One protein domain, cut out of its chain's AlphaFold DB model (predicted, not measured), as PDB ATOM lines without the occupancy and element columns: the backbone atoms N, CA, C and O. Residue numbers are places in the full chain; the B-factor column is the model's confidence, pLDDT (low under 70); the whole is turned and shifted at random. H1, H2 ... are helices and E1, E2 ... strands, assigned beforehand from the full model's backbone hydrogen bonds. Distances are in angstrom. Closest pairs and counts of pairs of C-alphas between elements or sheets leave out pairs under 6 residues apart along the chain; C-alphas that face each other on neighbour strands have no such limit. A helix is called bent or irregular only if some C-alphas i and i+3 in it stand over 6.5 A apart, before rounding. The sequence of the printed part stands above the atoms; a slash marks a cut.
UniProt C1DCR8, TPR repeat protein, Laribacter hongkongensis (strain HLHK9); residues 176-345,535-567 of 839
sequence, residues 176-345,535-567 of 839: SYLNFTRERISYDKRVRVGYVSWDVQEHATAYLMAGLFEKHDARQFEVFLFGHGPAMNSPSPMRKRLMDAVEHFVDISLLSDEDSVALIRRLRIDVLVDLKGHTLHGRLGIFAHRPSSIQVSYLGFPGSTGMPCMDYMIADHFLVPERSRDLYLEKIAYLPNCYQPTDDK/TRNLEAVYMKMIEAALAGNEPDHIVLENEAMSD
ATOM      1  N   SER A 176     -46.278 -42.942 -33.943       84.06
ATOM      2  CA  SER A 176     -44.860 -42.625 -34.152       84.06
ATOM      3  C   SER A 176     -44.454 -41.223 -33.696       84.06
ATOM      4  O   SER A 176     -43.271 -40.907 -33.742       84.06
ATOM      5  N   TYR A 177     -45.386 -40.365 -33.277       86.81
ATOM      6  CA  TYR A 177     -45.048 -39.004 -32.867       86.81
ATOM      7  C   TYR A 177     -44.263 -38.994 -31.547       86.81
ATOM      8  O   TYR A 177     -43.196 -38.390 -31.477       86.81
ATOM      9  N   LEU A 178     -44.761 -39.700 -30.520       81.25
ATOM     10  CA  LEU A 178     -44.101 -39.802 -29.206       81.25
ATOM     11  C   LEU A 178     -43.230 -41.053 -29.069       81.25
ATOM     12  O   LEU A 178     -42.198 -41.008 -28.411       81.25
ATOM     13  N   ASN A 179     -43.653 -42.167 -29.671       82.25
ATOM     14  CA  ASN A 179     -43.035 -43.478 -29.487       82.25
ATOM     15  C   ASN A 179     -42.561 -44.022 -30.839       82.25
ATOM     16  O   ASN A 179     -43.174 -44.922 -31.415       82.25
ATOM     17  N   PHE A 180     -41.475 -43.456 -31.365       81.88
ATOM     18  CA  PHE A 180     -40.837 -43.944 -32.585       81.88
ATOM     19  C   PHE A 180     -39.612 -44.802 -32.285       81.88
ATOM     20  O   PHE A 180     -38.895 -44.602 -31.310       81.88
ATOM     21  N   THR A 181     -39.345 -45.736 -33.191       75.25
ATOM     22  CA  THR A 181     -38.039 -46.385 -33.308       75.25
ATOM     23  C   THR A 181     -37.381 -45.858 -34.573       75.25
ATOM     24  O   THR A 181     -38.054 -45.674 -35.589       75.25
ATOM     25  N   ARG A 182     -36.083 -45.549 -34.514       75.25
ATOM     26  CA  ARG A 182     -35.355 -45.157 -35.722       75.25
ATOM     27  C   ARG A 182     -35.063 -46.405 -36.535       75.25
ATOM     28  O   ARG A 182     -34.454 -47.351 -36.030       75.25
ATOM     29  N   GLU A 183     -35.514 -46.409 -37.782       73.69
ATOM     30  CA  GLU A 183     -35.086 -47.433 -38.724       73.69
ATOM     31  C   GLU A 183     -33.566 -47.335 -38.906       73.69
ATOM     32  O   GLU A 183     -32.981 -46.249 -38.882       73.69
ATOM     33  N   ARG A 184     -32.901 -48.487 -39.031       71.12
ATOM     34  CA  ARG A 184     -31.469 -48.494 -39.331       71.12
ATOM     35  C   ARG A 184     -31.275 -47.986 -40.750       71.12
ATOM     36  O   ARG A 184     -31.835 -48.556 -41.685       71.12
ATOM     37  N   ILE A 185     -30.428 -46.976 -40.899       76.31
ATOM     38  CA  ILE A 185     -30.017 -46.494 -42.213       76.31
ATOM     39  C   ILE A 185     -29.219 -47.598 -42.911       76.31
ATOM     40  O   ILE A 185     -28.270 -48.143 -42.344       76.31
ATOM     41  N   SER A 186     -29.602 -47.926 -44.146       65.44
ATOM     42  CA  SER A 186     -28.786 -48.736 -45.051       65.44
ATOM     43  C   SER A 186     -28.310 -47.846 -46.193       65.44
ATOM     44  O   SER A 186     -29.073 -47.543 -47.109       65.44
ATOM     45  N   TYR A 187     -27.056 -47.415 -46.123       63.44
ATOM     46  CA  TYR A 187     -26.433 -46.624 -47.177       63.44
ATOM     47  C   TYR A 187     -25.852 -47.551 -48.250       63.44
ATOM     48  O   TYR A 187     -24.962 -48.346 -47.951       63.44
ATOM     49  N   ASP A 188     -26.338 -47.446 -49.493       62.44
ATOM     50  CA  ASP A 188     -25.798 -48.228 -50.615       62.44
ATOM     51  C   ASP A 188     -24.649 -47.488 -51.333       62.44
ATOM     52  O   ASP A 188     -23.561 -48.052 -51.473       62.44
ATOM     53  N   LYS A 189     -24.877 -46.251 -51.831       76.19
ATOM     54  CA  LYS A 189     -23.897 -45.474 -52.643       76.19
ATOM     55  C   LYS A 189     -24.029 -43.937 -52.634       76.19
ATOM     56  O   LYS A 189     -23.039 -43.274 -52.914       76.19
ATOM     57  N   ARG A 190     -25.226 -43.377 -52.412       91.44
ATOM     58  CA  ARG A 190     -25.513 -41.925 -52.340       91.44
ATOM     59  C   ARG A 190     -26.516 -41.664 -51.219       91.44
ATOM     60  O   ARG A 190     -27.360 -42.522 -50.980       91.44
ATOM     61  N   VAL A 191     -26.436 -40.503 -50.570       92.88
ATOM     62  CA  VAL A 191     -27.400 -40.069 -49.548       92.88
ATOM     63  C   VAL A 191     -28.630 -39.504 -50.247       92.88
ATOM     64  O   VAL A 191     -28.518 -38.570 -51.043       92.88
ATOM     65  N   ARG A 192     -29.811 -40.047 -49.951       96.12
ATOM     66  CA  ARG A 192     -31.085 -39.544 -50.470       96.12
ATOM     67  C   ARG A 192     -31.623 -38.447 -49.570       96.12
ATOM     68  O   ARG A 192     -32.051 -38.714 -48.447       96.12
ATOM     69  N   VAL A 193     -31.638 -37.221 -50.080       98.06
ATOM     70  CA  VAL A 193     -32.117 -36.045 -49.344       98.06
ATOM     71  C   VAL A 193     -33.432 -35.578 -49.951       98.06
ATOM     72  O   VAL A 193     -33.507 -35.302 -51.146       98.06
ATOM     73  N   GLY A 194     -34.477 -35.500 -49.131       98.50
ATOM     74  CA  GLY A 194     -35.798 -35.031 -49.528       98.50
ATOM     75  C   GLY A 194     -36.132 -33.685 -48.908       98.50
ATOM     76  O   GLY A 194     -36.146 -33.573 -47.692       98.50
ATOM     77  N   TYR A 195     -36.472 -32.684 -49.713       98.81
ATOM     78  CA  TYR A 195     -36.933 -31.375 -49.250       98.81
ATOM     79  C   TYR A 195     -38.441 -31.248 -49.441       98.81
ATOM     80  O   TYR A 195     -38.929 -31.437 -50.553       98.81
ATOM     81  N   VAL A 196     -39.187 -30.916 -48.386       98.62
ATOM     82  CA  VAL A 196     -40.652 -30.780 -48.436       98.62
ATOM     83  C   VAL A 196     -41.031 -29.308 -48.355       98.62
ATOM     84  O   VAL A 196     -40.752 -28.647 -47.355       98.62
ATOM     85  N   SER A 197     -41.668 -28.773 -49.402       96.56
ATOM     86  CA  SER A 197     -42.011 -27.350 -49.436       96.56
ATOM     87  C   SER A 197     -43.236 -27.009 -50.277       96.56
ATOM     88  O   SER A 197     -43.424 -27.476 -51.400       96.56
ATOM     89  N   TRP A 198     -44.032 -26.081 -49.746       93.81
ATOM     90  CA  TRP A 198     -45.083 -25.401 -50.502       93.81
ATOM     91  C   TRP A 198     -44.519 -24.273 -51.386       93.81
ATOM     92  O   TRP A 198     -45.162 -23.839 -52.331       93.81
ATOM     93  N   ASP A 199     -43.301 -23.801 -51.116       92.88
ATOM     94  CA  ASP A 199     -42.742 -22.579 -51.713       92.88
ATOM     95  C   ASP A 199     -42.042 -22.799 -53.054       92.88
ATOM     96  O   ASP A 199     -41.183 -22.009 -53.430       92.88
ATOM     97  N   VAL A 200     -42.383 -23.853 -53.795       91.31
ATOM     98  CA  VAL A 200     -41.781 -24.144 -55.107       91.31
ATOM     99  C   VAL A 200     -42.402 -23.240 -56.188       91.31
ATOM    100  O   VAL A 200     -43.120 -23.708 -57.078       91.31
ATOM    101  N   GLN A 201     -42.172 -21.932 -56.046       89.88
ATOM    102  CA  GLN A 201     -42.696 -20.815 -56.842       89.88
ATOM    103  C   GLN A 201     -41.893 -19.524 -56.559       89.88
ATOM    104  O   GLN A 201     -40.865 -19.578 -55.890       89.88
ATOM    105  N   GLU A 202     -42.360 -18.361 -57.033       90.38
ATOM    106  CA  GLU A 202     -41.788 -17.042 -56.699       90.38
ATOM    107  C   GLU A 202     -41.961 -16.718 -55.199       90.38
ATOM    108  O   GLU A 202     -42.889 -16.021 -54.789       90.38
ATOM    109  N   HIS A 203     -41.081 -17.260 -54.357       92.38
ATOM    110  CA  HIS A 203     -41.135 -17.124 -52.905       92.38
ATOM    111  C   HIS A 203     -39.732 -17.028 -52.295       92.38
ATOM    112  O   HIS A 203     -38.769 -17.577 -52.826       92.38
ATOM    113  N   ALA A 204     -39.625 -16.378 -51.132       92.56
ATOM    114  CA  ALA A 204     -38.381 -16.177 -50.388       92.56
ATOM    115  C   ALA A 204     -37.531 -17.456 -50.249       92.56
ATOM    116  O   ALA A 204     -36.357 -17.457 -50.614       92.56
ATOM    117  N   THR A 205     -38.130 -18.558 -49.785       94.88
ATOM    118  CA  THR A 205     -37.473 -19.873 -49.652       94.88
ATOM    119  C   THR A 205     -36.856 -20.347 -50.972       94.88
ATOM    120  O   THR A 205     -35.709 -20.784 -50.994       94.88
ATOM    121  N   ALA A 206     -37.585 -20.218 -52.084       94.69
ATOM    122  CA  ALA A 206     -37.105 -20.620 -53.402       94.69
ATOM    123  C   ALA A 206     -35.935 -19.758 -53.885       94.69
ATOM    124  O   ALA A 206     -34.931 -20.303 -54.336       94.69
ATOM    125  N   TYR A 207     -36.022 -18.431 -53.735       95.50
ATOM    126  CA  TYR A 207     -34.933 -17.526 -54.116       95.50
ATOM    127  C   TYR A 207     -33.640 -17.796 -53.340       95.50
ATOM    128  O   TYR A 207     -32.556 -17.658 -53.900       95.50
ATOM    129  N   LEU A 208     -33.742 -18.185 -52.067       97.06
ATOM    130  CA  LEU A 208     -32.579 -18.516 -51.240       97.06
ATOM    131  C   LEU A 208     -31.965 -19.874 -51.613       97.06
ATOM    132  O   LEU A 208     -30.746 -20.024 -51.569       97.06
ATOM    133  N   MET A 209     -32.790 -20.863 -51.977       96.69
ATOM    134  CA  MET A 209     -32.348 -22.250 -52.169       96.69
ATOM    135  C   MET A 209     -32.088 -22.656 -53.623       96.69
ATOM    136  O   MET A 209     -31.495 -23.709 -53.843       96.69
ATOM    137  N   ALA A 210     -32.494 -21.869 -54.623       96.88
ATOM    138  CA  ALA A 210     -32.354 -22.259 -56.030       96.88
ATOM    139  C   ALA A 210     -30.912 -22.627 -56.403       96.88
ATOM    140  O   ALA A 210     -30.665 -23.706 -56.936       96.88
ATOM    141  N   GLY A 211     -29.952 -21.770 -56.047       96.75
ATOM    142  CA  GLY A 211     -28.537 -22.047 -56.274       96.75
ATOM    143  C   GLY A 211     -28.019 -23.242 -55.464       96.75
ATOM    144  O   GLY A 211     -27.166 -23.975 -55.948       96.75
ATOM    145  N   LEU A 212     -28.558 -23.494 -54.267       97.75
ATOM    146  CA  LEU A 212     -28.189 -24.656 -53.454       97.75
ATOM    147  C   LEU A 212     -28.558 -25.964 -54.156       97.75
ATOM    148  O   LEU A 212     -27.706 -26.846 -54.265       97.75
ATOM    149  N   PHE A 213     -29.782 -26.067 -54.687       98.31
ATOM    150  CA  PHE A 213     -30.224 -27.252 -55.427       98.31
ATOM    151  C   PHE A 213     -29.353 -27.515 -56.659       98.31
ATOM    152  O   PHE A 213     -28.949 -28.648 -56.892       98.31
ATOM    153  N   GLU A 214     -28.974 -26.459 -57.383       97.88
ATOM    154  CA  GLU A 214     -28.098 -26.545 -58.559       97.88
ATOM    155  C   GLU A 214     -26.656 -26.982 -58.238       97.88
ATOM    156  O   GLU A 214     -25.892 -27.295 -59.155       97.88
ATOM    157  N   LYS A 215     -26.241 -26.928 -56.966       97.38
ATOM    158  CA  LYS A 215     -24.850 -27.135 -56.536       97.38
ATOM    159  C   LYS A 215     -24.620 -28.427 -55.765       97.38
ATOM    160  O   LYS A 215     -23.461 -28.708 -55.468       97.38
ATOM    161  N   HIS A 216     -25.669 -29.185 -55.449       97.62
ATOM    162  CA  HIS A 216     -25.510 -30.463 -54.763       97.62
ATOM    163  C   HIS A 216     -24.584 -31.409 -55.546       97.62
ATOM    164  O   HIS A 216     -24.695 -31.536 -56.769       97.62
ATOM    165  N   ASP A 217     -23.665 -32.086 -54.853       93.94
ATOM    166  CA  ASP A 217     -22.766 -33.067 -55.456       93.94
ATOM    167  C   ASP A 217     -23.543 -34.342 -55.795       93.94
ATOM    168  O   ASP A 217     -23.658 -35.264 -54.987       93.94
ATOM    169  N   ALA A 218     -24.031 -34.423 -57.034       92.94
ATOM    170  CA  ALA A 218     -24.808 -35.552 -57.547       92.94
ATOM    171  C   ALA A 218     -24.084 -36.917 -57.472       92.94
ATOM    172  O   ALA A 218     -24.710 -37.968 -57.654       92.94
ATOM    173  N   ARG A 219     -22.763 -36.930 -57.221       91.19
ATOM    174  CA  ARG A 219     -21.986 -38.161 -56.991       91.19
ATOM    175  C   ARG A 219     -22.190 -38.724 -55.588       91.19
ATOM    176  O   ARG A 219     -22.041 -39.928 -55.416       91.19
ATOM    177  N   GLN A 220     -22.502 -37.871 -54.613       91.56
ATOM    178  CA  GLN A 220     -22.680 -38.233 -53.206       91.56
ATOM    179  C   GLN A 220     -24.139 -38.136 -52.758       91.56
ATOM    180  O   GLN A 220     -24.550 -38.907 -51.894       91.56
ATOM    181  N   PHE A 221     -24.926 -37.250 -53.372       95.38
ATOM    182  CA  PHE A 221     -26.306 -36.965 -52.997       95.38
ATOM    183  C   PHE A 221     -27.277 -37.238 -54.147       95.38
ATOM    184  O   PHE A 221     -26.999 -36.949 -55.309       95.38
ATOM    185  N   GLU A 222     -28.436 -37.793 -53.807       96.75
ATOM    186  CA  GLU A 222     -29.595 -37.969 -54.683       96.75
ATOM    187  C   GLU A 222     -30.728 -37.103 -54.126       96.75
ATOM    188  O   GLU A 222     -31.256 -37.372 -53.044       96.75
ATOM    189  N   VAL A 223     -31.053 -36.012 -54.824       98.31
ATOM    190  CA  VAL A 223     -31.896 -34.939 -54.278       98.31
ATOM    191  C   VAL A 223     -33.330 -35.039 -54.793       98.31
ATOM    192  O   VAL A 223     -33.577 -35.030 -56.002       98.31
ATOM    193  N   PHE A 224     -34.275 -35.056 -53.854       98.62
ATOM    194  CA  PHE A 224     -35.715 -35.033 -54.087       98.62
ATOM    195  C   PHE A 224     -36.313 -33.717 -53.583       98.62
ATOM    196  O   PHE A 224     -36.091 -33.322 -52.440       98.62
ATOM    197  N   LEU A 225     -37.135 -33.064 -54.402       98.44
ATOM    198  CA  LEU A 225     -37.949 -31.917 -54.001       98.44
ATOM    199  C   LEU A 225     -39.428 -32.301 -54.048       98.44
ATOM    200  O   LEU A 225     -40.016 -32.425 -55.123       98.44
ATOM    201  N   PHE A 226     -40.024 -32.478 -52.873       98.12
ATOM    202  CA  PHE A 226     -41.444 -32.747 -52.680       98.12
ATOM    203  C   PHE A 226     -42.215 -31.424 -52.634       98.12
ATOM    204  O   PHE A 226     -42.259 -30.740 -51.608       98.12
ATOM    205  N   GLY A 227     -42.798 -31.048 -53.770       94.38
ATOM    206  CA  GLY A 227     -43.570 -29.819 -53.911       94.38
ATOM    207  C   GLY A 227     -45.056 -30.041 -53.637       94.38
ATOM    208  O   GLY A 227     -45.679 -30.876 -54.287       94.38
ATOM    209  N   HIS A 228     -45.646 -29.253 -52.738       90.81
ATOM    210  CA  HIS A 228     -47.108 -29.178 -52.540       90.81
ATOM    211  C   HIS A 228     -47.685 -27.774 -52.747       90.81
ATOM    212  O   HIS A 228     -48.838 -27.516 -52.410       90.81
ATOM    213  N   GLY A 229     -46.872 -26.865 -53.286       82.19
ATOM    214  CA  GLY A 229     -47.304 -25.548 -53.747       82.19
ATOM    215  C   GLY A 229     -48.160 -25.621 -55.008       82.19
ATOM    216  O   GLY A 229     -48.104 -26.625 -55.724       82.19
ATOM    217  N   PRO A 230     -48.918 -24.559 -55.325       68.38
ATOM    218  CA  PRO A 230     -49.810 -24.541 -56.476       68.38
ATOM    219  C   PRO A 230     -49.045 -24.824 -57.779       68.38
ATOM    220  O   PRO A 230     -48.197 -24.050 -58.215       68.38
ATOM    221  N   ALA A 231     -49.371 -25.952 -58.412       60.72
ATOM    222  CA  ALA A 231     -48.926 -26.302 -59.760       60.72
ATOM    223  C   ALA A 231     -49.917 -25.833 -60.839       60.72
ATOM    224  O   ALA A 231     -49.551 -25.692 -62.004       60.72
ATOM    225  N   MET A 232     -51.189 -25.642 -60.465       50.50
ATOM    226  CA  MET A 232     -52.289 -25.871 -61.403       50.50
ATOM    227  C   MET A 232     -52.634 -24.698 -62.332       50.50
ATOM    228  O   MET A 232     -53.161 -24.970 -63.404       50.50
ATOM    229  N   ASN A 233     -52.294 -23.439 -62.008       46.09
ATOM    230  CA  ASN A 233     -52.801 -22.281 -62.773       46.09
ATOM    231  C   ASN A 233     -51.795 -21.148 -63.078       46.09
ATOM    232  O   ASN A 233     -52.180 -20.177 -63.725       46.09
ATOM    233  N   SER A 234     -50.522 -21.228 -62.664       55.06
ATOM    234  CA  SER A 234     -49.542 -20.169 -62.976       55.06
ATOM    235  C   SER A 234     -48.109 -20.712 -63.108       55.06
ATOM    236  O   SER A 234     -47.480 -21.036 -62.098       55.06
ATOM    237  N   PRO A 235     -47.566 -20.863 -64.331       68.19
ATOM    238  CA  PRO A 235     -46.176 -21.264 -64.515       68.19
ATOM    239  C   PRO A 235     -45.237 -20.144 -64.037       68.19
ATOM    240  O   PRO A 235     -45.177 -19.074 -64.636       68.19
ATOM    241  N   SER A 236     -44.485 -20.400 -62.963       83.69
ATOM    242  CA  SER A 236     -43.442 -19.499 -62.452       83.69
ATOM    243  C   SER A 236     -42.065 -19.889 -63.020       83.69
ATOM    244  O   SER A 236     -41.713 -21.077 -62.993       83.69
ATOM    245  N   PRO A 237     -41.256 -18.924 -63.508       90.06
ATOM    246  CA  PRO A 237     -39.858 -19.158 -63.874       90.06
ATOM    247  C   PRO A 237     -39.043 -19.818 -62.756       90.06
ATOM    248  O   PRO A 237     -38.283 -20.749 -63.025       90.06
ATOM    249  N   MET A 238     -39.243 -19.396 -61.503       91.88
ATOM    250  CA  MET A 238     -38.579 -19.998 -60.349       91.88
ATOM    251  C   MET A 238     -38.968 -21.464 -60.144       91.88
ATOM    252  O   MET A 238     -38.089 -22.302 -59.959       91.88
ATOM    253  N   ARG A 239     -40.259 -21.817 -60.248       91.81
ATOM    254  CA  ARG A 239     -40.691 -23.224 -60.152       91.81
ATOM    255  C   ARG A 239     -39.967 -24.092 -61.177       91.81
ATOM    256  O   ARG A 239     -39.445 -25.144 -60.821       91.81
ATOM    257  N   LYS A 240     -39.910 -23.635 -62.431       92.50
ATOM    258  CA  LYS A 240     -39.195 -24.347 -63.493       92.50
ATOM    259  C   LYS A 240     -37.711 -24.512 -63.157       92.50
ATOM    260  O   LYS A 240     -37.207 -25.624 -63.234       92.50
ATOM    261  N   ARG A 241     -37.039 -23.438 -62.725       94.94
ATOM    262  CA  ARG A 241     -35.626 -23.483 -62.322       94.94
ATOM    263  C   ARG A 241     -35.376 -24.522 -61.228       94.94
ATOM    264  O   ARG A 241     -34.432 -25.290 -61.338       94.94
ATOM    265  N   LEU A 242     -36.231 -24.577 -60.206       95.00
ATOM    266  CA  LEU A 242     -36.115 -25.562 -59.127       95.00
ATOM    267  C   LEU A 242     -36.329 -26.997 -59.617       95.00
ATOM    268  O   LEU A 242     -35.590 -27.886 -59.211       95.00
ATOM    269  N   MET A 243     -37.316 -27.224 -60.491       94.50
ATOM    270  CA  MET A 243     -37.567 -28.542 -61.084       94.50
ATOM    271  C   MET A 243     -36.385 -29.023 -61.931       94.50
ATOM    272  O   MET A 243     -36.031 -30.193 -61.853       94.50
ATOM    273  N   ASP A 244     -35.778 -28.123 -62.706       95.50
ATOM    274  CA  ASP A 244     -34.618 -28.420 -63.550       95.50
ATOM    275  C   ASP A 244     -33.325 -28.608 -62.720       95.50
ATOM    276  O   ASP A 244     -32.374 -29.228 -63.196       95.50
ATOM    277  N   ALA A 245     -33.277 -28.078 -61.490       96.44
ATOM    278  CA  ALA A 245     -32.108 -28.122 -60.609       96.44
ATOM    279  C   ALA A 245     -31.976 -29.417 -59.788       96.44
ATOM    280  O   ALA A 245     -30.883 -29.712 -59.313       96.44
ATOM    281  N   VAL A 246     -33.059 -30.174 -59.592       97.31
ATOM    282  CA  VAL A 246     -33.056 -31.403 -58.779       97.31
ATOM    283  C   VAL A 246     -33.153 -32.659 -59.643       97.31
ATOM    284  O   VAL A 246     -33.752 -32.645 -60.714       97.31
ATOM    285  N   GLU A 247     -32.618 -33.781 -59.154       96.94
ATOM    286  CA  GLU A 247     -32.735 -35.074 -59.851       96.94
ATOM    287  C   GLU A 247     -34.196 -35.550 -59.897       96.94
ATOM    288  O   GLU A 247     -34.655 -36.111 -60.898       96.94
ATOM    289  N   HIS A 248     -34.953 -35.280 -58.826       98.00
ATOM    290  CA  HIS A 248     -36.342 -35.705 -58.694       98.00
ATOM    291  C   HIS A 248     -37.237 -34.597 -58.137       98.00
ATOM    292  O   HIS A 248     -37.272 -34.344 -56.934       98.00
ATOM    293  N   PHE A 249     -38.048 -33.983 -58.998       96.62
ATOM    294  CA  PHE A 249     -39.201 -33.208 -58.547       96.62
ATOM    295  C   PHE A 249     -40.422 -34.121 -58.380       96.62
ATOM    296  O   PHE A 249     -40.821 -34.812 -59.320       96.62
ATOM    297  N   VAL A 250     -41.026 -34.116 -57.191       96.31
ATOM    298  CA  VAL A 250     -42.172 -34.962 -56.842       96.31
ATOM    299  C   VAL A 250     -43.330 -34.075 -56.398       96.31
ATOM    300  O   VAL A 250     -43.295 -33.473 -55.327       96.31
ATOM    301  N   ASP A 251     -44.372 -33.993 -57.223       92.00
ATOM    302  CA  ASP A 251     -45.585 -33.257 -56.871       92.00
ATOM    303  C   ASP A 251     -46.443 -34.089 -55.908       92.00
ATOM    304  O   ASP A 251     -46.913 -35.175 -56.253       92.00
ATOM    305  N   ILE A 252     -46.623 -33.576 -54.694       93.56
ATOM    306  CA  ILE A 252     -47.440 -34.184 -53.639       93.56
ATOM    307  C   ILE A 252     -48.624 -33.287 -53.250       93.56
ATOM    308  O   ILE A 252     -49.247 -33.509 -52.212       93.56
ATOM    309  N   SER A 253     -48.942 -32.267 -54.057       87.06
ATOM    310  CA  SER A 253     -50.018 -31.302 -53.776       87.06
ATOM    311  C   SER A 253     -51.396 -31.953 -53.627       87.06
ATOM    312  O   SER A 253     -52.193 -31.503 -52.809       87.06
ATOM    313  N   LEU A 254     -51.656 -33.031 -54.373       85.56
ATOM    314  CA  LEU A 254     -52.920 -33.778 -54.344       85.56
ATOM    315  C   LEU A 254     -52.897 -35.002 -53.416       85.56
ATOM    316  O   LEU A 254     -53.896 -35.711 -53.320       85.56
ATOM    317  N   LEU A 255     -51.763 -35.289 -52.773       91.00
ATOM    318  CA  LEU A 255     -51.635 -36.438 -51.880       91.00
ATOM    319  C   LEU A 255     -52.000 -36.050 -50.449       91.00
ATOM    320  O   LEU A 255     -51.573 -35.002 -49.961       91.00
ATOM    321  N   SER A 256     -52.699 -36.946 -49.749       91.38
ATOM    322  CA  SER A 256     -52.856 -36.886 -48.291       91.38
ATOM    323  C   SER A 256     -51.494 -36.972 -47.581       91.38
ATOM    324  O   SER A 256     -50.473 -37.292 -48.207       91.38
ATOM    325  N   ASP A 257     -51.437 -36.644 -46.286       92.81
ATOM    326  CA  ASP A 257     -50.198 -36.802 -45.509       92.81
ATOM    327  C   ASP A 257     -49.800 -38.286 -45.458       92.81
ATOM    328  O   ASP A 257     -48.633 -38.614 -45.664       92.81
ATOM    329  N   GLU A 258     -50.767 -39.191 -45.313       93.88
ATOM    330  CA  GLU A 258     -50.576 -40.642 -45.293       93.88
ATOM    331  C   GLU A 258     -50.026 -41.185 -46.622       93.88
ATOM    332  O   GLU A 258     -49.068 -41.965 -46.630       93.88
ATOM    333  N   ASP A 259     -50.579 -40.747 -47.756       95.25
ATOM    334  CA  ASP A 259     -50.094 -41.153 -49.080       95.25
ATOM    335  C   ASP A 259     -48.695 -40.592 -49.359       95.25
ATOM    336  O   ASP A 259     -47.840 -41.276 -49.934       95.25
ATOM    337  N   SER A 260     -48.432 -39.363 -48.906       97.50
ATOM    338  CA  SER A 260     -47.107 -38.740 -48.993       97.50
ATOM    339  C   SER A 260     -46.082 -39.523 -48.167       97.50
ATOM    340  O   SER A 260     -44.994 -39.824 -48.653       97.50
ATOM    341  N   VAL A 261     -46.445 -39.940 -46.950       97.44
ATOM    342  CA  VAL A 261     -45.630 -40.796 -46.073       97.44
ATOM    343  C   VAL A 261     -45.319 -42.137 -46.739       97.44
ATOM    344  O   VAL A 261     -44.162 -42.562 -46.756       97.44
ATOM    345  N   ALA A 262     -46.322 -42.803 -47.320       96.50
ATOM    346  CA  ALA A 262     -46.131 -44.076 -48.015       96.50
ATOM    347  C   ALA A 262     -45.191 -43.938 -49.227       96.50
ATOM    348  O   ALA A 262     -44.343 -44.804 -49.466       96.50
ATOM    349  N   LEU A 263     -45.310 -42.838 -49.975       97.50
ATOM    350  CA  LEU A 263     -44.422 -42.510 -51.086       97.50
ATOM    351  C   LEU A 263     -42.981 -42.266 -50.617       97.50
ATOM    352  O   LEU A 263     -42.066 -42.876 -51.168       97.50
ATOM    353  N   ILE A 264     -42.776 -41.430 -49.595       97.06
ATOM    354  CA  ILE A 264     -41.446 -41.105 -49.053       97.06
ATOM    355  C   ILE A 264     -40.744 -42.374 -48.547       97.06
ATOM    356  O   ILE A 264     -39.591 -42.621 -48.904       97.06
ATOM    357  N   ARG A 265     -41.456 -43.242 -47.814       94.88
ATOM    358  CA  ARG A 265     -40.926 -44.542 -47.362       94.88
ATOM    359  C   ARG A 265     -40.535 -45.447 -48.525       94.88
ATOM    360  O   ARG A 265     -39.477 -46.071 -48.504       94.88
ATOM    361  N   ARG A 266     -41.361 -45.507 -49.576       94.88
ATOM    362  CA  ARG A 266     -41.058 -46.298 -50.780       94.88
ATOM    363  C   ARG A 266     -39.807 -45.796 -51.501       94.88
ATOM    364  O   ARG A 266     -39.053 -46.611 -52.027       94.88
ATOM    365  N   LEU A 267     -39.592 -44.481 -51.520       94.25
ATOM    366  CA  LEU A 267     -38.394 -43.855 -52.084       94.25
ATOM    367  C   LEU A 267     -37.154 -44.029 -51.191       94.25
ATOM    368  O   LEU A 267     -36.039 -43.841 -51.676       94.25
ATOM    369  N   ARG A 268     -37.330 -44.463 -49.934       92.69
ATOM    370  CA  ARG A 268     -36.264 -44.654 -48.937       92.69
ATOM    371  C   ARG A 268     -35.402 -43.399 -48.803       92.69
ATOM    372  O   ARG A 268     -34.208 -43.435 -49.073       92.69
ATOM    373  N   ILE A 269     -36.044 -42.278 -48.485       95.00
ATOM    374  CA  ILE A 269     -35.339 -41.031 -48.178       95.00
ATOM    375  C   ILE A 269     -34.569 -41.215 -46.863       95.00
ATOM    376  O   ILE A 269     -35.147 -41.688 -45.886       95.00
ATOM    377  N   ASP A 270     -33.283 -40.857 -46.855       94.19
ATOM    378  CA  ASP A 270     -32.407 -40.993 -45.685       94.19
ATOM    379  C   ASP A 270     -32.524 -39.775 -44.757       94.19
ATOM    380  O   ASP A 270     -32.631 -39.914 -43.535       94.19
ATOM    381  N   VAL A 271     -32.522 -38.576 -45.358       97.19
ATOM    382  CA  VAL A 271     -32.651 -37.279 -44.681       97.19
ATOM    383  C   VAL A 271     -33.851 -36.538 -45.260       97.19
ATOM    384  O   VAL A 271     -33.840 -36.149 -46.427       97.19
ATOM    385  N   LEU A 272     -34.888 -36.319 -44.450       98.56
ATOM    386  CA  LEU A 272     -36.069 -35.551 -44.848       98.56
ATOM    387  C   LEU A 272     -36.047 -34.174 -44.182       98.56
ATOM    388  O   LEU A 272     -36.000 -34.067 -42.960       98.56
ATOM    389  N   VAL A 273     -36.105 -33.125 -44.993       98.88
ATOM    390  CA  VAL A 273     -35.952 -31.731 -44.592       98.88
ATOM    391  C   VAL A 273     -37.287 -31.001 -44.728       98.88
ATOM    392  O   VAL A 273     -37.832 -30.868 -45.827       98.88
ATOM    393  N   ASP A 274     -37.811 -30.515 -43.608       98.75
ATOM    394  CA  ASP A 274     -38.961 -29.620 -43.546       98.75
ATOM    395  C   ASP A 274     -38.523 -28.177 -43.821       98.75
ATOM    396  O   ASP A 274     -37.717 -27.617 -43.077       98.75
ATOM    397  N   LEU A 275     -39.091 -27.564 -44.863       98.12
ATOM    398  CA  LEU A 275     -38.838 -26.168 -45.234       98.12
ATOM    399  C   LEU A 275     -39.999 -25.233 -44.874       98.12
ATOM    400  O   LEU A 275     -40.110 -24.142 -45.435       98.12
ATOM    401  N   LYS A 276     -40.915 -25.663 -43.997       96.06
ATOM    402  CA  LYS A 276     -42.160 -24.939 -43.721       96.06
ATOM    403  C   LYS A 276     -42.427 -24.705 -42.244       96.06
ATOM    404  O   LYS A 276     -42.900 -23.620 -41.903       96.06
ATOM    405  N   GLY A 277     -42.178 -25.683 -41.381       95.81
ATOM    406  CA  GLY A 277     -42.551 -25.657 -39.972       95.81
ATOM    407  C   GLY A 277     -44.003 -25.233 -39.751       95.81
ATOM    408  O   GLY A 277     -44.922 -25.691 -40.431       95.81
ATOM    409  N   HIS A 278     -44.210 -24.307 -38.812       94.50
ATOM    410  CA  HIS A 278     -45.534 -23.790 -38.438       94.50
ATOM    411  C   HIS A 278     -46.037 -22.623 -39.304       94.50
ATOM    412  O   HIS A 278     -46.990 -21.937 -38.927       94.50
ATOM    413  N   THR A 279     -45.405 -22.365 -40.452       92.25
ATOM    414  CA  THR A 279     -45.894 -21.368 -41.418       92.25
ATOM    415  C   THR A 279     -47.152 -21.858 -42.156       92.25
ATOM    416  O   THR A 279     -47.574 -23.013 -42.040       92.25
ATOM    417  N   LEU A 280     -47.788 -20.961 -42.916       86.25
ATOM    418  CA  LEU A 280     -48.953 -21.297 -43.736       86.25
ATOM    419  C   LEU A 280     -48.619 -22.424 -44.737       86.25
ATOM    420  O   LEU A 280     -47.561 -22.417 -45.370       86.25
ATOM    421  N   HIS A 281     -49.538 -23.384 -44.877       88.00
ATOM    422  CA  HIS A 281     -49.393 -24.591 -45.707       88.00
ATOM    423  C   HIS A 281     -48.249 -25.542 -45.293       88.00
ATOM    424  O   HIS A 281     -47.790 -26.357 -46.098       88.00
ATOM    425  N   GLY A 282     -47.783 -25.471 -44.042       91.69
ATOM    426  CA  GLY A 282     -46.878 -26.478 -43.483       91.69
ATOM    427  C   GLY A 282     -47.530 -27.859 -43.372       91.69
ATOM    428  O   GLY A 282     -48.694 -27.976 -42.987       91.69
ATOM    429  N   ARG A 283     -46.766 -28.911 -43.696       95.06
ATOM    430  CA  ARG A 283     -47.200 -30.323 -43.661       95.06
ATOM    431  C   ARG A 283     -46.412 -31.132 -42.632       95.06
ATOM    432  O   ARG A 283     -45.882 -32.200 -42.924       95.06
ATOM    433  N   LEU A 284     -46.342 -30.612 -41.406       96.50
ATOM    434  CA  LEU A 284     -45.679 -31.285 -40.280       96.50
ATOM    435  C   LEU A 284     -46.298 -32.658 -39.945       96.50
ATOM    436  O   LEU A 284     -45.612 -33.499 -39.370       96.50
ATOM    437  N   GLY A 285     -47.544 -32.931 -40.357       96.00
ATOM    438  CA  GLY A 285     -48.169 -34.250 -40.209       96.00
ATOM    439  C   GLY A 285     -47.395 -35.364 -40.921       96.00
ATOM    440  O   GLY A 285     -47.225 -36.440 -40.350       96.00
ATOM    441  N   ILE A 286     -46.785 -35.081 -42.081       97.75
ATOM    442  CA  ILE A 286     -45.865 -36.014 -42.758       97.75
ATOM    443  C   ILE A 286     -44.722 -36.415 -41.817       97.75
ATOM    444  O   ILE A 286     -44.427 -37.597 -41.668       97.75
ATOM    445  N   PHE A 287     -44.103 -35.448 -41.139       97.69
ATOM    446  CA  PHE A 287     -42.961 -35.673 -40.249       97.69
ATOM    447  C   PHE A 287     -43.359 -36.352 -38.931       97.69
ATOM    448  O   PHE A 287     -42.563 -37.100 -38.362       97.69
ATOM    449  N   ALA A 288     -44.594 -36.160 -38.458       96.38
ATOM    450  CA  ALA A 288     -45.126 -36.859 -37.284       96.38
ATOM    451  C   ALA A 288     -45.246 -38.380 -37.501       96.38
ATOM    452  O   ALA A 288     -45.106 -39.171 -36.564       96.38
ATOM    453  N   HIS A 289     -45.439 -38.809 -38.752       95.44
ATOM    454  CA  HIS A 289     -45.402 -40.221 -39.139       95.44
ATOM    455  C   HIS A 289     -43.989 -40.800 -39.265       95.44
ATOM    456  O   HIS A 289     -43.842 -42.001 -39.504       95.44
ATOM    457  N   ARG A 290     -42.956 -39.962 -39.127       94.44
ATOM    458  CA  ARG A 290     -41.542 -40.326 -39.233       94.44
ATOM    459  C   ARG A 290     -41.226 -41.219 -40.453       94.44
ATOM    460  O   ARG A 290     -40.815 -42.366 -40.292       94.44
ATOM    461  N   PRO A 291     -41.474 -40.756 -41.694       94.56
ATOM    462  CA  PRO A 291     -41.244 -41.539 -42.912       94.56
ATOM    463  C   PRO A 291     -39.763 -41.714 -43.283       94.56
ATOM    464  O   PRO A 291     -39.476 -42.463 -44.213       94.56
ATOM    465  N   SER A 292     -38.856 -41.012 -42.599       93.06
ATOM    466  CA  SER A 292     -37.407 -41.032 -42.817       93.06
ATOM    467  C   SER A 292     -36.672 -41.288 -41.500       93.06
ATOM    468  O   SER A 292     -37.174 -40.948 -40.425       93.06
ATOM    469  N   SER A 293     -35.473 -41.868 -41.585       88.81
ATOM    470  CA  SER A 293     -34.643 -42.170 -40.410       88.81
ATOM    471  C   SER A 293     -34.132 -40.902 -39.730       88.81
ATOM    472  O   SER A 293     -34.145 -40.839 -38.499       88.81
ATOM    473  N   ILE A 294     -33.738 -39.901 -40.525       96.12
ATOM    474  CA  ILE A 294     -33.325 -38.570 -40.068       96.12
ATOM    475  C   ILE A 294     -34.334 -37.536 -40.575       96.12
ATOM    476  O   ILE A 294     -34.662 -37.506 -41.768       96.12
ATOM    477  N   GLN A 295     -34.809 -36.682 -39.668       98.00
ATOM    478  CA  GLN A 295     -35.694 -35.558 -39.965       98.00
ATOM    479  C   GLN A 295     -35.071 -34.236 -39.512       98.00
ATOM    480  O   GLN A 295     -34.568 -34.131 -38.393       98.00
ATOM    481  N   VAL A 296     -35.114 -33.228 -40.379       98.81
ATOM    482  CA  VAL A 296     -34.450 -31.938 -40.170       98.81
ATOM    483  C   VAL A 296     -35.441 -30.799 -40.384       98.81
ATOM    484  O   VAL A 296     -36.073 -30.733 -41.434       98.81
ATOM    485  N   SER A 297     -35.545 -29.868 -39.438       98.50
ATOM    486  CA  SER A 297     -36.220 -28.587 -39.658       98.50
ATOM    487  C   SER A 297     -35.224 -27.553 -40.170       98.50
ATOM    488  O   SER A 297     -34.116 -27.418 -39.638       98.50
ATOM    489  N   TYR A 298     -35.585 -26.826 -41.227       98.44
ATOM    490  CA  TYR A 298     -34.671 -25.874 -41.838       98.44
ATOM    491  C   TYR A 298     -35.377 -24.706 -42.542       98.44
ATOM    492  O   TYR A 298     -36.334 -24.865 -43.294       98.44
ATOM    493  N   LEU A 299     -34.817 -23.511 -42.347       96.19
ATOM    494  CA  LEU A 299     -35.026 -22.282 -43.119       96.19
ATOM    495  C   LEU A 299     -36.399 -21.606 -42.999       96.19
ATOM    496  O   LEU A 299     -36.457 -20.444 -42.595       96.19
ATOM    497  N   GLY A 300     -37.480 -22.281 -43.389       92.75
ATOM    498  CA  GLY A 300     -38.779 -21.638 -43.612       92.75
ATOM    499  C   GLY A 300     -39.471 -21.147 -42.341       92.75
ATOM    500  O   GLY A 300     -40.137 -20.111 -42.365       92.75
ATOM    501  N   PHE A 301     -39.288 -21.856 -41.226       95.56
ATOM    502  CA  PHE A 301     -39.841 -21.472 -39.932       95.56
ATOM    503  C   PHE A 301     -38.723 -21.073 -38.953       95.56
ATOM    504  O   PHE A 301     -37.859 -21.893 -38.652       95.56
ATOM    505  N   PRO A 302     -38.723 -19.830 -38.445       93.69
ATOM    506  CA  PRO A 302     -37.663 -19.318 -37.580       93.69
ATOM    507  C   PRO A 302     -37.908 -19.655 -36.100       93.69
ATOM    508  O   PRO A 302     -38.131 -18.764 -35.280       93.69
ATOM    509  N   GLY A 303     -37.915 -20.943 -35.761       93.56
ATOM    510  CA  GLY A 303     -38.069 -21.429 -34.388       93.56
ATOM    511  C   GLY A 303     -38.270 -22.940 -34.316       93.56
ATOM    512  O   GLY A 303     -38.360 -23.607 -35.343       93.56
ATOM    513  N   SER A 304     -38.344 -23.475 -33.096       95.94
ATOM    514  CA  SER A 304     -38.567 -24.907 -32.849       95.94
ATOM    515  C   SER A 304     -39.905 -25.377 -33.420       95.94
ATOM    516  O   SER A 304     -40.938 -24.731 -33.238       95.94
ATOM    517  N   THR A 305     -39.920 -26.539 -34.069       96.62
ATOM    518  CA  THR A 305     -41.162 -27.225 -34.449       96.62
ATOM    519  C   THR A 305     -41.902 -27.761 -33.224       96.62
ATOM    520  O   THR A 305     -43.106 -28.018 -33.299       96.62
ATOM    521  N   GLY A 306     -41.221 -27.923 -32.085       94.94
ATOM    522  CA  GLY A 306     -41.784 -28.503 -30.866       94.94
ATOM    523  C   GLY A 306     -42.164 -29.980 -31.011       94.94
ATOM    524  O   GLY A 306     -42.953 -30.485 -30.215       94.94
ATOM    525  N   MET A 307     -41.648 -30.666 -32.036       95.06
ATOM    526  CA  MET A 307     -41.943 -32.070 -32.318       95.06
ATOM    527  C   MET A 307     -40.805 -32.970 -31.818       95.06
ATOM    528  O   MET A 307     -39.691 -32.849 -32.321       95.06
ATOM    529  N   PRO A 308     -41.049 -33.921 -30.898       92.75
ATOM    530  CA  PRO A 308     -40.006 -34.823 -30.398       92.75
ATOM    531  C   PRO A 308     -39.455 -35.763 -31.477       92.75
ATOM    532  O   PRO A 308     -38.363 -36.302 -31.334       92.75
ATOM    533  N   CYS A 309     -40.195 -35.969 -32.568       93.12
ATOM    534  CA  CYS A 309     -39.752 -36.761 -33.710       93.12
ATOM    535  C   CYS A 309     -38.935 -35.967 -34.748       93.12
ATOM    536  O   CYS A 309     -38.541 -36.554 -35.755       93.12
ATOM    537  N   MET A 310     -38.692 -34.665 -34.555       97.50
ATOM    538  CA  MET A 310     -37.792 -33.874 -35.403       97.50
ATOM    539  C   MET A 310     -36.375 -33.932 -34.821       97.50
ATOM    540  O   MET A 310     -36.157 -33.482 -33.702       97.50
ATOM    541  N   ASP A 311     -35.419 -34.525 -35.543       97.62
ATOM    542  CA  ASP A 311     -34.108 -34.845 -34.961       97.62
ATOM    543  C   ASP A 311     -33.190 -33.619 -34.895       97.62
ATOM    544  O   ASP A 311     -32.559 -33.381 -33.865       97.62
ATOM    545  N   TYR A 312     -33.123 -32.836 -35.977       98.69
ATOM    546  CA  TYR A 312     -32.174 -31.729 -36.094       98.69
ATOM    547  C   TYR A 312     -32.805 -30.419 -36.565       98.69
ATOM    548  O   TYR A 312     -33.796 -30.412 -37.292       98.69
ATOM    549  N   MET A 313     -32.166 -29.304 -36.209       98.50
ATOM    550  CA  MET A 313     -32.404 -27.985 -36.793       98.50
ATOM    551  C   MET A 313     -31.096 -27.421 -37.336       98.50
ATOM    552  O   MET A 313     -30.102 -27.359 -36.614       98.50
ATOM    553  N   ILE A 314     -31.099 -26.967 -38.589       98.56
ATOM    554  CA  ILE A 314     -29.944 -26.271 -39.171       98.56
ATOM    555  C   ILE A 314     -29.921 -24.820 -38.675       98.56
ATOM    556  O   ILE A 314     -30.874 -24.070 -38.902       98.56
ATOM    557  N   ALA A 315     -28.824 -24.417 -38.034       97.75
ATOM    558  CA  ALA A 315     -28.621 -23.061 -37.520       97.75
ATOM    559  C   ALA A 315     -27.144 -22.631 -37.624       97.75
ATOM    560  O   ALA A 315     -26.321 -23.323 -38.217       97.75
ATOM    561  N   ASP A 316     -26.801 -21.486 -37.035       96.56
ATOM    562  CA  ASP A 316     -25.424 -21.012 -36.856       96.56
ATOM    563  C   ASP A 316     -25.215 -20.461 -35.433       96.56
ATOM    564  O   ASP A 316     -26.170 -20.260 -34.674       96.56
ATOM    565  N   HIS A 317     -23.953 -20.240 -35.054       94.19
ATOM    566  CA  HIS A 317     -23.575 -19.865 -33.688       94.19
ATOM    567  C   HIS A 317     -24.060 -18.475 -33.259       94.19
ATOM    568  O   HIS A 317     -24.180 -18.219 -32.059       94.19
ATOM    569  N   PHE A 318     -24.321 -17.561 -34.200       94.88
ATOM    570  CA  PHE A 318     -24.887 -16.262 -33.853       94.88
ATOM    571  C   PHE A 318     -26.394 -16.381 -33.644       94.88
ATOM    572  O   PHE A 318     -26.921 -15.823 -32.682       94.88
ATOM    573  N   LEU A 319     -27.070 -17.099 -34.535       94.06
ATOM    574  CA  LEU A 319     -28.514 -17.276 -34.553       94.06
ATOM    575  C   LEU A 319     -29.023 -18.048 -33.335       94.06
ATOM    576  O   LEU A 319     -29.938 -17.580 -32.659       94.06
ATOM    577  N   VAL A 320     -28.392 -19.186 -33.032       95.00
ATOM    578  CA  VAL A 320     -28.680 -20.008 -31.852       95.00
ATOM    579  C   VAL A 320     -27.405 -20.132 -31.016       95.00
ATOM    580  O   VAL A 320     -26.650 -21.097 -31.169       95.00
ATOM    581  N   PRO A 321     -27.131 -19.165 -30.120       88.88
ATOM    582  CA  PRO A 321     -26.002 -19.257 -29.203       88.88
ATOM    583  C   PRO A 321     -26.053 -20.554 -28.391       88.88
ATOM    584  O   PRO A 321     -27.135 -21.044 -28.073       88.88
ATOM    585  N   GLU A 322     -24.898 -21.090 -27.996       88.94
ATOM    586  CA  GLU A 322     -24.834 -22.386 -27.300       88.94
ATOM    587  C   GLU A 322     -25.688 -22.425 -26.026       88.94
ATOM    588  O   GLU A 322     -26.366 -23.413 -25.762       88.94
ATOM    589  N   ARG A 323     -25.736 -21.301 -25.295       84.31
ATOM    590  CA  ARG A 323     -26.567 -21.107 -24.093       84.31
ATOM    591  C   ARG A 323     -28.076 -21.236 -24.330       84.31
ATOM    592  O   ARG A 323     -28.834 -21.276 -23.371       84.31
ATOM    593  N   SER A 324     -28.510 -21.217 -25.585       86.31
ATOM    594  CA  SER A 324     -29.914 -21.259 -25.988       86.31
ATOM    595  C   SER A 324     -30.288 -22.577 -26.667       86.31
ATOM    596  O   SER A 324     -31.428 -22.701 -27.098       86.31
ATOM    597  N   ARG A 325     -29.371 -23.556 -26.764       91.88
ATOM    598  CA  ARG A 325     -29.640 -24.879 -27.368       91.88
ATOM    599  C   ARG A 325     -30.843 -25.570 -26.730       91.88
ATOM    600  O   ARG A 325     -31.676 -26.094 -27.457       91.88
ATOM    601  N   ASP A 326     -30.979 -25.467 -25.410       89.75
ATOM    602  CA  ASP A 326     -32.077 -26.080 -24.646       89.75
ATOM    603  C   ASP A 326     -33.446 -25.413 -24.885       89.75
ATOM    604  O   ASP A 326     -34.473 -25.902 -24.421       89.75
ATOM    605  N   LEU A 327     -33.483 -24.296 -25.622       91.31
ATOM    606  CA  LEU A 327     -34.713 -23.617 -26.046       91.31
ATOM    607  C   LEU A 327     -35.217 -24.124 -27.409       91.31
ATOM    608  O   LEU A 327     -36.139 -23.547 -27.986       91.31
ATOM    609  N   TYR A 328     -34.642 -25.218 -27.907       95.50
ATOM    610  CA  TYR A 328     -35.063 -25.929 -29.108       95.50
ATOM    611  C   TYR A 328     -35.182 -27.413 -28.774       95.50
ATOM    612  O   TYR A 328     -34.392 -27.944 -27.997       95.50
ATOM    613  N   LEU A 329     -36.199 -28.077 -29.327       94.81
ATOM    614  CA  LEU A 329     -36.391 -29.505 -29.062       94.81
ATOM    615  C   LEU A 329     -35.510 -30.347 -29.991       94.81
ATOM    616  O   LEU A 329     -35.044 -31.420 -29.616       94.81
ATOM    617  N   GLU A 330     -35.263 -29.832 -31.190       97.88
ATOM    618  CA  GLU A 330     -34.332 -30.382 -32.156       97.88
ATOM    619  C   GLU A 330     -32.879 -30.214 -31.700       97.88
ATOM    620  O   GLU A 330     -32.494 -29.203 -31.104       97.88
ATOM    621  N   LYS A 331     -32.014 -31.155 -32.083       98.12
ATOM    622  CA  LYS A 331     -30.573 -30.967 -31.935       98.12
ATOM    623  C   LYS A 331     -30.053 -29.976 -32.965       98.12
ATOM    624  O   LYS A 331     -30.238 -30.128 -34.170       98.12
ATOM    625  N   ILE A 332     -29.372 -28.944 -32.486       98.38
ATOM    626  CA  ILE A 332     -28.806 -27.926 -33.372       98.38
ATOM    627  C   ILE A 332     -27.632 -28.498 -34.172       98.38
ATOM    628  O   ILE A 332     -26.645 -28.958 -33.597       98.38
ATOM    629  N   ALA A 333     -27.742 -28.425 -35.494       98.25
ATOM    630  CA  ALA A 333     -26.676 -28.686 -36.441       98.25
ATOM    631  C   ALA A 333     -26.138 -27.346 -36.964       98.25
ATOM    632  O   ALA A 333     -26.771 -26.666 -37.776       98.25
ATOM    633  N   TYR A 334     -24.980 -26.952 -36.441       97.25
ATOM    634  CA  TYR A 334     -24.325 -25.684 -36.720       97.25
ATOM    635  C   TYR A 334     -23.596 -25.716 -38.057       97.25
ATOM    636  O   TYR A 334     -22.617 -26.443 -38.238       97.25
ATOM    637  N   LEU A 335     -24.045 -24.853 -38.961       96.31
ATOM    638  CA  LEU A 335     -23.243 -24.404 -40.083       96.31
ATOM    639  C   LEU A 335     -22.186 -23.406 -39.596       96.31
ATOM    640  O   LEU A 335     -22.427 -22.641 -38.657       96.31
ATOM    641  N   PRO A 336     -21.014 -23.373 -40.244       89.69
ATOM    642  CA  PRO A 336     -19.854 -22.697 -39.682       89.69
ATOM    643  C   PRO A 336     -19.865 -21.171 -39.885       89.69
ATOM    644  O   PRO A 336     -19.013 -20.465 -39.344       89.69
ATOM    645  N   ASN A 337     -20.793 -20.651 -40.698       91.19
ATOM    646  CA  ASN A 337     -20.890 -19.233 -41.038       91.19
ATOM    647  C   ASN A 337     -22.317 -18.695 -40.824       91.19
ATOM    648  O   ASN A 337     -22.602 -18.145 -39.766       91.19
ATOM    649  N   CYS A 338     -23.209 -18.883 -41.800       95.44
ATOM    650  CA  CYS A 338     -24.612 -18.475 -41.729       95.44
ATOM    651  C   CYS A 338     -25.512 -19.688 -41.949       95.44
ATOM    652  O   CYS A 338     -25.194 -20.537 -42.782       95.44
ATOM    653  N   TYR A 339     -26.651 -19.748 -41.259       96.75
ATOM    654  CA  TYR A 339     -27.659 -20.769 -41.532       96.75
ATOM    655  C   TYR A 339     -28.407 -20.521 -42.848       96.75
ATOM    656  O   TYR A 339     -28.922 -21.463 -43.435       96.75
ATOM    657  N   GLN A 340     -28.508 -19.273 -43.314       97.81
ATOM    658  CA  GLN A 340     -29.318 -18.920 -44.478       97.81
ATOM    659  C   GLN A 340     -28.504 -19.119 -45.768       97.81
ATOM    660  O   GLN A 340     -27.428 -18.528 -45.887       97.81
ATOM    661  N   PRO A 341     -29.002 -19.894 -46.751       97.00
ATOM    662  CA  PRO A 341     -28.347 -20.021 -48.041       97.00
ATOM    663  C   PRO A 341     -28.605 -18.761 -48.858       97.00
ATOM    664  O   PRO A 341     -29.587 -18.049 -48.645       97.00
ATOM    665  N   THR A 342     -27.757 -18.500 -49.842       95.00
ATOM    666  CA  THR A 342     -28.018 -17.464 -50.837       95.00
ATOM    667  C   THR A 342     -27.721 -17.991 -52.232       95.00
ATOM    668  O   THR A 342     -26.952 -18.937 -52.406       95.00
ATOM    669  N   ASP A 343     -28.337 -17.365 -53.230       94.62
ATOM    670  CA  ASP A 343     -28.118 -17.666 -54.640       94.62
ATOM    671  C   ASP A 343     -27.218 -16.597 -55.276       94.62
ATOM    672  O   ASP A 343     -27.592 -15.420 -55.373       94.62
ATOM    673  N   ASP A 344     -26.024 -17.012 -55.694       91.75
ATOM    674  CA  ASP A 344     -25.008 -16.183 -56.345       91.75
ATOM    675  C   ASP A 344     -25.356 -15.816 -57.800       91.75
ATOM    676  O   ASP A 344     -24.720 -14.935 -58.385       91.75
ATOM    677  N   LYS A 345     -26.413 -16.415 -58.368       92.62
ATOM    678  CA  LYS A 345     -26.927 -16.112 -59.715       92.62
ATOM    679  C   LYS A 345     -28.037 -15.059 -59.745       92.62
ATOM    680  O   LYS A 345     -28.584 -14.789 -60.813       92.62
ATOM    681  N   THR A 535     -23.336 -25.018 -49.981       97.31
ATOM    682  CA  THR A 535     -23.865 -26.357 -50.277       97.31
ATOM    683  C   THR A 535     -22.948 -27.457 -49.750       97.31
ATOM    684  O   THR A 535     -23.441 -28.357 -49.078       97.31
ATOM    685  N   ARG A 536     -21.625 -27.348 -49.939       95.75
ATOM    686  CA  ARG A 536     -20.666 -28.324 -49.383       95.75
ATOM    687  C   ARG A 536     -20.727 -28.414 -47.858       95.75
ATOM    688  O   ARG A 536     -20.679 -29.507 -47.307       95.75
ATOM    689  N   ASN A 537     -20.865 -27.280 -47.169       96.06
ATOM    690  CA  ASN A 537     -20.990 -27.268 -45.710       96.06
ATOM    691  C   ASN A 537     -22.281 -27.959 -45.247       96.06
ATOM    692  O   ASN A 537     -22.263 -28.721 -44.283       96.06
ATOM    693  N   LEU A 538     -23.398 -27.713 -45.938       98.00
ATOM    694  CA  LEU A 538     -24.668 -28.371 -45.636       98.00
ATOM    695  C   LEU A 538     -24.604 -29.881 -45.901       98.00
ATOM    696  O   LEU A 538     -25.068 -30.676 -45.088       98.00
ATOM    697  N   GLU A 539     -23.976 -30.281 -47.001       97.19
ATOM    698  CA  GLU A 539     -23.709 -31.681 -47.330       97.19
ATOM    699  C   GLU A 539     -22.854 -32.371 -46.265       97.19
ATOM    700  O   GLU A 539     -23.189 -33.471 -45.830       97.19
ATOM    701  N   ALA A 540     -21.798 -31.715 -45.783       95.56
ATOM    702  CA  ALA A 540     -20.959 -32.241 -44.710       95.56
ATOM    703  C   ALA A 540     -21.739 -32.413 -43.394       95.56
ATOM    704  O   ALA A 540     -21.545 -33.395 -42.674       95.56
ATOM    705  N   VAL A 541     -22.676 -31.505 -43.098       97.19
ATOM    706  CA  VAL A 541     -23.608 -31.661 -41.974       97.19
ATOM    707  C   VAL A 541     -24.504 -32.888 -42.168       97.19
ATOM    708  O   VAL A 541     -24.627 -33.690 -41.243       97.19
ATOM    709  N   TYR A 542     -25.078 -33.096 -43.358       96.69
ATOM    710  CA  TYR A 542     -25.862 -34.304 -43.639       96.69
ATOM    711  C   TYR A 542     -25.029 -35.582 -43.515       96.69
ATOM    712  O   TYR A 542     -25.505 -36.558 -42.939       96.69
ATOM    713  N   MET A 543     -23.775 -35.575 -43.972       94.19
ATOM    714  CA  MET A 543     -22.872 -36.717 -43.804       94.19
ATOM    715  C   MET A 543     -22.623 -37.035 -42.329       94.19
ATOM    716  O   MET A 543     -22.749 -38.193 -41.943       94.19
ATOM    717  N   LYS A 544     -22.385 -36.030 -41.476       94.56
ATOM    718  CA  LYS A 544     -22.246 -36.241 -40.022       94.56
ATOM    719  C   LYS A 544     -23.509 -36.838 -39.391       94.56
ATOM    720  O   LYS A 544     -23.406 -37.705 -38.524       94.56
ATOM    721  N   MET A 545     -24.699 -36.420 -39.835       94.56
ATOM    722  CA  MET A 545     -25.961 -37.023 -39.380       94.56
ATOM    723  C   MET A 545     -26.048 -38.504 -39.778       94.56
ATOM    724  O   MET A 545     -26.437 -39.340 -38.962       94.56
ATOM    725  N   ILE A 546     -25.659 -38.833 -41.015       92.25
ATOM    726  CA  ILE A 546     -25.631 -40.209 -41.531       92.25
ATOM    727  C   ILE A 546     -24.613 -41.064 -40.770       92.25
ATOM    728  O   ILE A 546     -24.948 -42.166 -40.348       92.25
ATOM    729  N   GLU A 547     -23.398 -40.562 -40.548       90.75
ATOM    730  CA  GLU A 547     -22.347 -41.248 -39.786       90.75
ATOM    731  C   GLU A 547     -22.806 -41.583 -38.362       90.75
ATOM    732  O   GLU A 547     -22.672 -42.727 -37.920       90.75
ATOM    733  N   ALA A 548     -23.410 -40.616 -37.665       90.81
ATOM    734  CA  ALA A 548     -23.959 -40.826 -36.329       90.81
ATOM    735  C   ALA A 548     -25.073 -41.887 -36.330       90.81
ATOM    736  O   ALA A 548     -25.076 -42.790 -35.491       90.81
ATOM    737  N   ALA A 549     -25.987 -41.826 -37.303       89.88
ATOM    738  CA  ALA A 549     -27.076 -42.787 -37.426       89.88
ATOM    739  C   ALA A 549     -26.583 -44.207 -37.777       89.88
ATOM    740  O   ALA A 549     -27.094 -45.183 -37.228       89.88
ATOM    741  N   LEU A 550     -25.565 -44.343 -38.635       87.12
ATOM    742  CA  LEU A 550     -24.927 -45.628 -38.957       87.12
ATOM    743  C   LEU A 550     -24.216 -46.240 -37.742       87.12
ATOM    744  O   LEU A 550     -24.235 -47.460 -37.572       87.12
ATOM    745  N   ALA A 551     -23.637 -45.404 -36.877       88.38
ATOM    746  CA  ALA A 551     -23.061 -45.832 -35.604       88.38
ATOM    747  C   ALA A 551     -24.123 -46.244 -34.564       88.38
ATOM    748  O   ALA A 551     -23.776 -46.814 -33.530       88.38
ATOM    749  N   GLY A 552     -25.411 -45.999 -34.835       86.06
ATOM    750  CA  GLY A 552     -26.506 -46.261 -33.902       86.06
ATOM    751  C   GLY A 552     -26.592 -45.247 -32.761       86.06
ATOM    752  O   GLY A 552     -27.192 -45.554 -31.732       86.06
ATOM    753  N   ASN A 553     -25.991 -44.066 -32.927       87.69
ATOM    754  CA  ASN A 553     -26.043 -43.000 -31.935       87.69
ATOM    755  C   ASN A 553     -27.394 -42.277 -31.986       87.69
ATOM    756  O   ASN A 553     -27.998 -42.107 -33.049       87.69
ATOM    757  N   GLU A 554     -27.844 -41.802 -30.827       89.94
ATOM    758  CA  GLU A 554     -28.909 -40.804 -30.760       89.94
ATOM    759  C   GLU A 554     -28.416 -39.462 -31.349       89.94
ATOM    760  O   GLU A 554     -27.220 -39.168 -31.259       89.94
ATOM    761  N   PRO A 555     -29.298 -38.636 -31.943       93.12
ATOM    762  CA  PRO A 555     -28.983 -37.291 -32.380       93.12
ATOM    763  C   PRO A 555     -28.397 -36.480 -31.236       93.12
ATOM    764  O   PRO A 555     -28.965 -36.403 -30.143       93.12
ATOM    765  N   ASP A 556     -27.292 -35.814 -31.532       96.00
ATOM    766  CA  ASP A 556     -26.687 -34.818 -30.663       96.00
ATOM    767  C   ASP A 556     -26.311 -33.582 -31.483       96.00
ATOM    768  O   ASP A 556     -26.400 -33.585 -32.711       96.00
ATOM    769  N   HIS A 557     -25.937 -32.495 -30.820       97.06
ATOM    770  CA  HIS A 557     -25.530 -31.276 -31.502       97.06
ATOM    771  C   HIS A 557     -24.361 -31.545 -32.454       97.06
ATOM    772  O   HIS A 557     -23.351 -32.139 -32.078       97.06
ATOM    773  N   ILE A 558     -24.487 -31.070 -33.693       95.25
ATOM    774  CA  ILE A 558     -23.429 -31.171 -34.700       95.25
ATOM    775  C   ILE A 558     -22.784 -29.803 -34.830       95.25
ATOM    776  O   ILE A 558     -23.472 -28.814 -35.060       95.25
ATOM    777  N   VAL A 559     -21.461 -29.749 -34.728       92.31
ATOM    778  CA  VAL A 559     -20.679 -28.554 -35.044       92.31
ATOM    779  C   VAL A 559     -19.820 -28.870 -36.259       92.31
ATOM    780  O   VAL A 559     -18.982 -29.775 -36.217       92.31
ATOM    781  N   LEU A 560     -20.069 -28.173 -37.369       81.88
ATOM    782  CA  LEU A 560     -19.166 -28.207 -38.510       81.88
ATOM    783  C   LEU A 560     -18.043 -27.198 -38.257       81.88
ATOM    784  O   LEU A 560     -18.290 -25.998 -38.158       81.88
ATOM    785  N   GLU A 561     -16.811 -27.680 -38.148       66.75
ATOM    786  CA  GLU A 561     -15.639 -26.808 -38.129       66.75
ATOM    787  C   GLU A 561     -15.416 -26.235 -39.540       66.75
ATOM    788  O   GLU A 561     -15.683 -26.890 -40.547       66.75
ATOM    789  N   ASN A 562     -14.977 -24.980 -39.642       54.69
ATOM    790  CA  ASN A 562     -14.724 -24.340 -40.935       54.69
ATOM    791  C   ASN A 562     -13.579 -25.067 -41.680       54.69
ATOM    792  O   ASN A 562     -12.423 -24.907 -41.303       54.69
ATOM    793  N   GLU A 563     -13.852 -25.735 -42.813       42.12
ATOM    794  CA  GLU A 563     -12.814 -26.298 -43.718       42.12
ATOM    795  C   GLU A 563     -11.917 -25.226 -44.388       42.12
ATOM    796  O   GLU A 563     -11.001 -25.534 -45.146       42.12
ATOM    797  N   ALA A 564     -12.136 -23.947 -44.076       36.88
ATOM    798  CA  ALA A 564     -11.255 -22.831 -44.416       36.88
ATOM    799  C   ALA A 564     -10.954 -21.932 -43.199       36.88
ATOM    800  O   ALA A 564     -10.848 -20.716 -43.339       36.88
ATOM    801  N   MET A 565     -10.850 -22.523 -42.006       36.28
ATOM    802  CA  MET A 565     -10.168 -21.941 -40.846       36.28
ATOM    803  C   MET A 565      -9.382 -23.049 -40.139       36.28
ATOM    804  O   MET A 565      -9.700 -23.441 -39.019       36.28
ATOM    805  N   SER A 566      -8.329 -23.549 -40.784       31.05
ATOM    806  CA  SER A 566      -7.181 -24.011 -40.010       31.05
ATOM    807  C   SER A 566      -6.688 -22.813 -39.195       31.05
ATOM    808  O   SER A 566      -6.181 -21.863 -39.784       31.05
ATOM    809  N   ASP A 567      -6.943 -22.818 -37.888       38.28
ATOM    810  CA  ASP A 567      -6.219 -22.078 -36.846       38.28
ATOM    811  C   ASP A 567      -5.582 -20.724 -37.219       38.28
ATOM    812  O   ASP A 567      -4.436 -20.447 -36.883       38.28
TER     813      ASP A 567
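AT A GLANCE: This is residues 176 to 345 and 535 to 567 of the 839 residues of the protein "TPR repeat protein" of Laribacter hongkongensis (strain HLHK9) (UniProt C1DCR8). A strongly twisted wall of seven parallel strands runs through the domain, with H3 and H4 over one face and H2 over the opposite face, where H1 is beside H2. The longest helix, H6, packs beside the strands near E7, and small H5 only grazes the sheet. The printed part has 203 residues, in the order E1 H1 E2 H2 E3 H3 E4 H4 E5 E6 H5 E7 H6; the sheet's order is E3 E2 E1 E4 E5 E6 E7. The class is mixed, helices and strands, with under half of the residues in named elements. The whole is compact, with a radius of gyration of the C-alphas of 16.1 A and spans of 50 by 41 by 35 A.

IN THESE COORDINATES: E1, residues 191 to 197, begins at C-alpha 191 (-27.400, -40.069, -49.548) and is 19.4 A long. H1, residues 204 to 215, is irregular: C-alphas 208 and 211 are 7.4 A apart. E2 is 221 to 227, H2 237 to 245, E3 248 to 251, H3 257 to 267, E4 271 to 274, H4 284 to 288, E5 294 to 297 and E6 312 to 316. H5, 322 to 327, is irregular, with C-alphas 323 and 326 7.4 A apart. E7 is 331 to 335. H6, 535 to 550, spans 22.4 A and ends at C-alpha 550 (-24.927, -45.628, -38.957).

HOW THE PARTS SIT: Neighbour strands have N and O within hydrogen-bond range: N 225 and O 248 of E2 and E3, 2.8 A; N 224 and O 193 of E2 and E1, 2.8 A; N 273 and O 194 of E4 and E1, 2.7 A; N 274 and O 296 of E4 and E5, 2.8 A; N 297 and O 312 of E5 and E6, 2.8 A; N 333 and O 313 of E6 and E7, 2.8 A. E1, H1, E2 form a strand-helix-strand unit, two parallel neighbour strands with a helix between, as do E2, H2, E3; E4, H4, E5; and E6, H5, E7. E3, H3, E4 form a split unit, with E2 and E1 between its strands. The five crossovers are right-handed. H3 and H4 touch, closest at the C-alphas of Asp 257 and Ile 286, 5.2 A; H1 and H2 touch at Glu 214 and Ala 245, C-alphas 4.8 A apart. The closest C-alphas of E7 and H6 are Leu 335 and Asn 537, 6.7 A. Every O i to N i+4 pair is within hydrogen-bond range in H2, H3, H4 and H6; H1 has 6 of 8, and H5 0 of 2, with 2 of 3 O i to N i+3 pairs.

THE WHOLE: Residues 346 to 534 are not printed, and C-alphas 345 and 535 are 14.3 A apart across the cut. The link E5 to E6 is long. Residues 186 to 188, 230 to 235 and 561 to 567 have pLDDT under 70.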